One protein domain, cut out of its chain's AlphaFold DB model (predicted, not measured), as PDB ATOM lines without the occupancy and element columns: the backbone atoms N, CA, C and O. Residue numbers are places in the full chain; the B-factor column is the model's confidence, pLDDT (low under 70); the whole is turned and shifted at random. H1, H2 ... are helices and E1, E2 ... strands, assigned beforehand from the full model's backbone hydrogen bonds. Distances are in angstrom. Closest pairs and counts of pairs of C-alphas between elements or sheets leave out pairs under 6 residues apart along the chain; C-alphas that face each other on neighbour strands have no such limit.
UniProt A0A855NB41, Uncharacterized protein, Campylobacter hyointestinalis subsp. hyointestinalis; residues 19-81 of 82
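What this domain is: This is residues 19 to 81 of the 82 residues of an uncharacterized protein of Campylobacter hyointestinalis subsp. hyointestinalis (UniProt A0A855NB41). Two separate strand hairpins are joined by one helix: E1 and E2 extend from the start of H1, and E3 and E4 fold back from its end, making an open V with it. The 63 printed residues hold E1, E2, H1, E3 and E4 in that order, with two antiparallel two-stranded sheets, class mixed. The whole is extended, radius of gyration of the C-alphas 17.4 A, spanning 56 by 26 by 13 A.

Where its parts are: E1, residues 19 to 24, begins at C-alpha (80.339, 92.155, 39.455). E2, residues 31 to 38, bends by 75 degrees at residue 35. H1, residues 40 to 57, is 25.9 A long. E3, residues 62 to 68, measures 19.7 A; E4, residues 74 to 80, measures 19.5 A and ends at C-alpha (68.320, 69.087, 28.359).

How they stand to each other: In hairpin E1 and E2, N 21 and O 35 are within hydrogen-bond range, 3.0 A. H1 has every O i to N i+4 pair within range; its residues 41 to 46 stand free. The closest C-alphas of H1 and E4 are Gly 51 and Val 79, 6.5 A. In hairpin E3 and E4, N 65 and O 77 are 2.8 A apart. E1 is apart from H1.

The domain as a whole: The farthest C-alphas, Lys 27 and Glu 59, are 56.4 A apart. The printed part has no cut and no long link. Low confidence, pLDDT under 70, includes residues 67 to 75.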
ATOM      1  N   LEU A  19      80.341  92.018  38.005       80.50
ATOM      2  CA  LEU A  19      80.339  92.155  39.455       80.50
ATOM      3  C   LEU A  19      81.207  93.341  39.838       80.50
ATOM      4  O   LEU A  19      82.257  93.589  39.245       80.50
ATOM      5  N   GLY A  20      80.780  94.100  40.836       83.81
ATOM      6  CA  GLY A  20      81.509  95.299  41.185       83.81
ATOM      7  C   GLY A  20      80.810  96.172  42.200       83.81
ATOM      8  O   GLY A  20      79.701  95.888  42.644       83.81
ATOM      9  N   THR A  21      81.477  97.264  42.543       85.19
ATOM     10  CA  THR A  21      80.925  98.304  43.405       85.19
ATOM     11  C   THR A  21      80.655  99.552  42.588       85.19
ATOM     12  O   THR A  21      81.459  99.965  41.749       85.19
ATOM     13  N   MET A  22      79.512 100.171  42.851       87.75
ATOM     14  CA  MET A  22      79.096 101.425  42.239       87.75
ATOM     15  C   MET A  22      79.176 102.541  43.277       87.75
ATOM     16  O   MET A  22      78.850 102.343  44.447       87.75
ATOM     17  N   LYS A  23      79.577 103.739  42.856       86.50
ATOM     18  CA  LYS A  23      79.539 104.946  43.686       86.50
ATOM     19  C   LYS A  23      78.847 106.063  42.933       86.50
ATOM     20  O   LYS A  23      79.061 106.247  41.736       86.50
ATOM     21  N   LYS A  24      78.025 106.826  43.649       86.06
ATOM     22  CA  LYS A  24      77.379 108.014  43.101       86.06
ATOM     23  C   LYS A  24      78.424 109.104  42.876       86.06
ATOM     24  O   LYS A  24      79.122 109.517  43.803       86.06
ATOM     25  N   ASP A  25      78.545 109.545  41.636       86.69
ATOM     26  CA  ASP A  25      79.391 110.661  41.249       86.69
ATOM     27  C   ASP A  25      78.736 111.971  41.707       86.69
ATOM     28  O   ASP A  25      77.596 112.265  41.357       86.69
ATOM     29  N   ILE A  26      79.448 112.752  42.521       87.06
ATOM     30  CA  ILE A  26      78.892 113.942  43.189       87.06
ATOM     31  C   ILE A  26      78.578 115.061  42.182       87.06
ATOM     32  O   ILE A  26      77.663 115.846  42.406       87.06
ATOM     33  N   LYS A  27      79.311 115.133  41.063       83.88
ATOM     34  CA  LYS A  27      79.156 116.200  40.061       83.88
ATOM     35  C   LYS A  27      78.016 115.925  39.088       83.88
ATOM     36  O   LYS A  27      77.282 116.835  38.732       83.88
ATOM     37  N   SER A  28      77.901 114.684  38.631       83.75
ATOM     38  CA  SER A  28      76.926 114.277  37.616       83.75
ATOM     39  C   SER A  28      75.663 113.649  38.209       83.75
ATOM     40  O   SER A  28      74.661 113.535  37.519       83.75
ATOM     41  N   GLY A  29      75.689 113.235  39.479       86.12
ATOM     42  CA  GLY A  29      74.562 112.598  40.165       86.12
ATOM     43  C   GLY A  29      74.324 111.135  39.775       86.12
ATOM     44  O   GLY A  29      73.502 110.473  40.410       86.12
ATOM     45  N   PHE A  30      75.050 110.611  38.785       83.25
ATOM     46  CA  PHE A  30      74.913 109.239  38.301       83.25
ATOM     47  C   PHE A  30      75.828 108.267  39.048       83.25
ATOM     48  O   PHE A  30      76.898 108.633  39.534       83.25
ATOM     49  N   TYR A  31      75.420 107.002  39.120       82.94
ATOM     50  CA  TYR A  31      76.274 105.937  39.636       82.94
ATOM     51  C   TYR A  31      77.316 105.533  38.595       82.94
ATOM     52  O   TYR A  31      76.993 105.325  37.427       82.94
ATOM     53  N   LYS A  32      78.568 105.412  39.035       83.81
ATOM     54  CA  LYS A  32      79.697 104.949  38.226       83.81
ATOM     55  C   LYS A  32      80.380 103.778  38.915       83.81
ATOM     56  O   LYS A  32      80.436 103.724  40.145       83.81
ATOM     57  N   TRP A  33      80.925 102.869  38.116       84.00
ATOM     58  CA  TRP A  33      81.705 101.745  38.618       84.00
ATOM     59  C   TRP A  33      82.976 102.252  39.307       84.00
ATOM     60  O   TRP A  33      83.698 103.076  38.748       84.00
ATOM     61  N   VAL A  34      83.236 101.761  40.516       86.12
ATOM     62  CA  VAL A  34      84.503 101.956  41.239       86.12
ATOM     63  C   VAL A  34      85.393 100.745  41.022       86.12
ATOM     64  O   VAL A  34      86.535 100.889  40.608       86.12
ATOM     65  N   ASN A  35      84.830  99.557  41.232       82.25
ATOM     66  CA  ASN A  35      85.442  98.287  40.879       82.25
ATOM     67  C   ASN A  35      84.494  97.569  39.931       82.25
ATOM     68  O   ASN A  35      83.298  97.501  40.214       82.25
ATOM     69  N   LYS A  36      85.015  97.046  38.823       87.06
ATOM     70  CA  LYS A  36      84.245  96.308  37.824       87.06
ATOM     71  C   LYS A  36      85.046  95.088  37.399       87.06
ATOM     72  O   LYS A  36      86.181  95.225  36.956       87.06
ATOM     73  N   ILE A  37      84.437  93.922  37.530       87.19
ATOM     74  CA  ILE A  37      84.979  92.636  37.110       87.19
ATOM     75  C   ILE A  37      83.993  92.051  36.109       87.19
ATOM     76  O   ILE A  37      82.785  92.045  36.356       87.19
ATOM     77  N   ASP A  38      84.509  91.593  34.974       86.69
ATOM     78  CA  ASP A  38      83.737  90.764  34.055       86.69
ATOM     79  C   ASP A  38      83.616  89.359  34.646       86.69
ATOM     80  O   ASP A  38      84.622  88.708  34.919       86.69
ATOM     81  N   PHE A  39      82.383  88.948  34.920       86.25
ATOM     82  CA  PHE A  39      82.036  87.666  35.526       86.25
ATOM     83  C   PHE A  39      81.189  86.816  34.568       86.25
ATOM     84  O   PHE A  39      80.550  85.848  34.978       86.25
ATOM     85  N   THR A  40      81.142  87.190  33.288       83.19
ATOM     86  CA  THR A  40      80.234  86.589  32.308       83.19
ATOM     87  C   THR A  40      80.500  85.097  32.140       83.19
ATOM     88  O   THR A  40      79.600  84.282  32.334       83.19
ATOM     89  N   GLU A  41      81.742  84.711  31.844       83.56
ATOM     90  CA  GLU A  41      82.095  83.304  31.620       83.56
ATOM     91  C   GLU A  41      81.924  82.455  32.882       83.56
ATOM     92  O   GLU A  41      81.408  81.336  32.817       83.56
ATOM     93  N   GLN A  42      82.321  82.983  34.042       85.00
ATOM     94  CA  GLN A  42      82.215  82.279  35.318       85.00
ATOM     95  C   GLN A  42      80.752  82.074  35.708       85.00
ATOM     96  O   GLN A  42      80.394  80.990  36.159       85.00
ATOM     97  N   PHE A  43      79.894  83.073  35.489       83.75
ATOM     98  CA  PHE A  43      78.459  82.939  35.718       83.75
ATOM     99  C   PHE A  43      77.865  81.807  34.877       83.75
ATOM    100  O   PHE A  43      77.225  80.905  35.422       83.75
ATOM    101  N   TRP A  44      78.106  81.825  33.562       80.31
ATOM    102  CA  TRP A  44      77.554  80.818  32.657       80.31
ATOM    103  C   TRP A  44      78.118  79.423  32.929       80.31
ATOM    104  O   TRP A  44      77.368  78.447  32.889       80.31
ATOM    105  N   SER A  45      79.400  79.323  33.289       78.19
ATOM    106  CA  SER A  45      80.033  78.059  33.684       78.19
ATOM    107  C   SER A  45      79.395  77.480  34.949       78.19
ATOM    108  O   SER A  45      78.994  76.315  34.956       78.19
ATOM    109  N   CYS A  46      79.217  78.299  35.990       79.62
ATOM    110  CA  CYS A  46      78.547  77.889  37.226       79.62
ATOM    111  C   CYS A  46      77.098  77.457  36.975       79.62
ATOM    112  O   CYS A  46      76.641  76.456  37.530       79.62
ATOM    113  N   LEU A  47      76.368  78.187  36.129       80.25
ATOM    114  CA  LEU A  47      74.988  77.852  35.794       80.25
ATOM    115  C   LEU A  47      74.891  76.521  35.033       80.25
ATOM    116  O   LEU A  47      74.025  75.698  35.337       80.25
ATOM    117  N   ALA A  48      75.790  76.291  34.074       77.62
ATOM    118  CA  ALA A  48      75.864  75.039  33.329       77.62
ATOM    119  C   ALA A  48      76.192  73.852  34.249       77.62
ATOM    120  O   ALA A  48      75.539  72.808  34.167       77.62
ATOM    121  N   GLU A  49      77.153  74.016  35.163       78.25
ATOM    122  CA  GLU A  49      77.507  72.991  36.147       78.25
ATOM    123  C   GLU A  49      76.343  72.695  37.100       78.25
ATOM    124  O   GLU A  49      76.004  71.531  37.326       78.25
ATOM    125  N   PHE A  50      75.659  73.728  37.595       76.75
ATOM    126  CA  PHE A  50      74.473  73.566  38.433       76.75
ATOM    127  C   PHE A  50      73.360  72.798  37.708       76.75
ATOM    128  O   PHE A  50      72.791  71.854  38.263       76.75
ATOM    129  N   GLY A  51      73.092  73.150  36.447       73.75
ATOM    130  CA  GLY A  51      72.139  72.441  35.596       73.75
ATOM    131  C   GLY A  51      72.519  70.973  35.396       73.75
ATOM    132  O   GLY A  51      71.686  70.088  35.595       73.75
ATOM    133  N   ARG A  52      73.789  70.695  35.085       75.75
ATOM    134  CA  ARG A  52      74.312  69.331  34.918       75.75
ATOM    135  C   ARG A  52      74.194  68.503  36.196       75.75
ATOM    136  O   ARG A  52      73.762  67.350  36.138       75.75
ATOM    137  N   ASN A  53      74.541  69.079  37.344       76.62
ATOM    138  CA  ASN A  53      74.454  68.405  38.637       76.62
ATOM    139  C   ASN A  53      73.005  68.050  38.973       76.62
ATOM    140  O   ASN A  53      72.724  66.919  39.365       76.62
ATOM    141  N   LYS A  54      72.067  68.972  38.739       71.31
ATOM    142  CA  LYS A  54      70.639  68.715  38.948       71.31
ATOM    143  C   LYS A  54      70.082  67.658  37.987       71.31
ATOM    144  O   LYS A  54      69.314  66.809  38.432       71.31
ATOM    145  N   LEU A  55      70.486  67.664  36.712       71.44
ATOM    146  CA  LEU A  55      70.079  66.645  35.727       71.44
ATOM    147  C   LEU A  55      70.568  65.252  36.130       71.44
ATOM    148  O   LEU A  55      69.835  64.272  36.028       71.44
ATOM    149  N   THR A  56      71.805  65.174  36.620       71.12
ATOM    150  CA  THR A  56      72.421  63.911  37.041       71.12
ATOM    151  C   THR A  56      71.785  63.375  38.326       71.12
ATOM    152  O   THR A  56      71.548  62.179  38.425       71.12
ATOM    153  N   GLN A  57      71.471  64.247  39.291       71.62
ATOM    154  CA  GLN A  57      70.879  63.851  40.575       71.62
ATOM    155  C   GLN A  57      69.412  63.418  40.478       71.62
ATOM    156  O   GLN A  57      68.988  62.570  41.254       71.62
ATOM    157  N   ASN A  58      68.638  63.998  39.558       67.06
ATOM    158  CA  ASN A  58      67.200  63.735  39.456       67.06
ATOM    159  C   ASN A  58      66.839  62.671  38.396       67.06
ATOM    160  O   ASN A  58      65.656  62.504  38.111       67.06
ATOM    161  N   GLU A  59      67.827  62.019  37.760       66.50
ATOM    162  CA  GLU A  59      67.635  61.093  36.620       66.50
ATOM    163  C   GLU A  59      66.678  61.637  35.540       66.50
ATOM    164  O   GLU A  59      65.969  60.896  34.865       66.50
ATOM    165  N   THR A  60      66.626  62.960  35.387       64.38
ATOM    166  CA  THR A  60      65.685  63.624  34.486       64.38
ATOM    167  C   THR A  60      66.433  64.112  33.255       64.38
ATOM    168  O   THR A  60      67.512  64.690  33.370       64.38
ATOM    169  N   ASP A  61      65.843  63.950  32.073       72.19
ATOM    170  CA  ASP A  61      66.455  64.398  30.813       72.19
ATOM    171  C   ASP A  61      66.273  65.897  30.549       72.19
ATOM    172  O   ASP A  61      66.839  66.449  29.605       72.19
ATOM    173  N   LYS A  62      65.483  66.579  31.384       73.38
ATOM    174  CA  LYS A  62      65.185  68.001  31.246       73.38
ATOM    175  C   LYS A  62      64.974  68.661  32.596       73.38
ATOM    176  O   LYS A  62      64.244  68.144  33.438       73.38
ATOM    177  N   ILE A  63      65.546  69.850  32.759       71.81
ATOM    178  CA  ILE A  63      65.295  70.730  33.897       71.81
ATOM    179  C   ILE A  63      64.978  72.125  33.390       71.81
ATOM    180  O   ILE A  63      65.642  72.649  32.496       71.81
ATOM    181  N   THR A  64      63.950  72.718  33.986       72.88
ATOM    182  CA  THR A  64      63.602  74.118  33.784       72.88
ATOM    183  C   THR A  64      63.810  74.845  35.104       72.88
ATOM    184  O   THR A  64      63.166  74.512  36.099       72.88
ATOM    185  N   PHE A  65      64.696  75.834  35.114       67.81
ATOM    186  CA  PHE A  65      64.816  76.787  36.211       67.81
ATOM    187  C   PHE A  65      63.963  78.001  35.878       67.81
ATOM    188  O   PHE A  65      64.141  78.592  34.814       67.81
ATOM    189  N   ILE A  66      63.034  78.343  36.765       72.69
ATOM    190  CA  ILE A  66      62.201  79.538  36.647       72.69
ATOM    191  C   ILE A  66      62.414  80.350  37.912       72.69
ATOM    192  O   ILE A  66      62.083  79.871  38.992       72.69
ATOM    193  N   GLU A  67      62.934  81.563  37.760       68.50
ATOM    194  CA  GLU A  67      63.032  82.529  38.848       68.50
ATOM    195  C   GLU A  67      62.236  83.781  38.482       68.50
ATOM    196  O   GLU A  67      62.387  84.329  37.386       68.50
ATOM    197  N   GLU A  68      61.376  84.231  39.391       64.75
ATOM    198  CA  GLU A  68      60.582  85.446  39.230       64.75
ATOM    199  C   GLU A  68      61.132  86.539  40.146       64.75
ATOM    200  O   GLU A  68      61.103  86.440  41.373       64.75
ATOM    201  N   PHE A  69      61.651  87.605  39.544       67.75
ATOM    202  CA  PHE A  69      62.149  88.757  40.281       67.75
ATOM    203  C   PHE A  69      60.981  89.582  40.826       67.75
ATOM    204  O   PHE A  69      59.913  89.649  40.224       67.75
ATOM    205  N   LYS A  70      61.209  90.324  41.917       59.78
ATOM    206  CA  LYS A  70      60.206  91.238  42.507       59.78
ATOM    207  C   LYS A  70      59.653  92.283  41.525       59.78
ATOM    208  O   LYS A  70      58.597  92.850  41.774       59.78
ATOM    209  N   SER A  71      60.363  92.549  40.430       64.25
ATOM    210  CA  SER A  71      59.927  93.417  39.330       64.25
ATOM    211  C   SER A  71      58.909  92.769  38.381       64.25
ATOM    212  O   SER A  71      58.432  93.446  37.474       64.25
ATOM    213  N   GLY A  72      58.599  91.479  38.544       65.44
ATOM    214  CA  GLY A  72      57.768  90.686  37.631       65.44
ATOM    215  C   GLY A  72      58.525  90.115  36.425       65.44
ATOM    216  O   GLY A  72      57.939  89.401  35.613       65.44
ATOM    217  N   LEU A  73      59.826  90.406  36.292       60.06
ATOM    218  CA  LEU A  73      60.687  89.763  35.298       60.06
ATOM    219  C   LEU A  73      60.861  88.281  35.641       60.06
ATOM    220  O   LEU A  73      61.060  87.936  36.803       60.06
ATOM    221  N   LYS A  74      60.838  87.416  34.624       68.88
ATOM    222  CA  LYS A  74      61.041  85.973  34.784       68.88
ATOM    223  C   LYS A  74      62.279  85.535  34.019       68.88
ATOM    224  O   LYS A  74      62.388  85.809  32.825       68.88
ATOM    225  N   LEU A  75      63.195  84.859  34.704       65.25
ATOM    226  CA  LEU A  75      64.315  84.158  34.087       65.25
ATOM    227  C   LEU A  75      63.930  82.688  33.944       65.25
ATOM    228  O   LEU A  75      63.699  82.016  34.945       65.25
ATOM    229  N   GLU A  76      63.860  82.200  32.705       73.25
ATOM    230  CA  GLU A  76      63.629  80.788  32.406       73.25
ATOM    231  C   GLU A  76      64.869  80.193  31.731       73.25
ATOM    232  O   GLU A  76      65.273  80.641  30.658       73.25
ATOM    233  N   ILE A  77      65.457  79.163  32.339       73.31
ATOM    234  CA  ILE A  77      66.604  78.433  31.788       73.31
ATOM    235  C   ILE A  77      66.203  76.974  31.607       73.31
ATOM    236  O   ILE A  77      65.900  76.274  32.573       73.31
ATOM    237  N   LYS A  78      66.210  76.514  30.356       72.00
ATOM    238  CA  LYS A  78      65.902  75.133  29.974       72.00
ATOM    239  C   LYS A  78      67.202  74.401  29.669       72.00
ATOM    240  O   LYS A  78      67.926  74.798  28.762       72.00
ATOM    241  N   VAL A  79      67.466  73.324  30.397       73.38
ATOM    242  CA  VAL A  79      68.620  72.449  30.171       73.38
ATOM    243  C   VAL A  79      68.106  71.055  29.845       73.38
ATOM    244  O   VAL A  79      67.257  70.524  30.560       73.38
ATOM    245  N   THR A  80      68.614  70.465  28.769       72.31
ATOM    246  CA  THR A  80      68.320  69.087  28.359       72.31
ATOM    247  C   THR A  80      69.599  68.268  28.328       72.31
ATOM    248  O   THR A  80      70.652  68.773  27.937       72.31
ATOM    249  N   LYS A  81      69.506  67.009  28.749       65.38
ATOM    250  CA  LYS A  81      70.585  66.032  28.631       65.38
ATOM    251  C   LYS A  81      70.738  65.679  27.144       65.38
ATOM    252  O   LYS A  81      69.749  65.333  26.505       65.38
TER     253      LYS A  81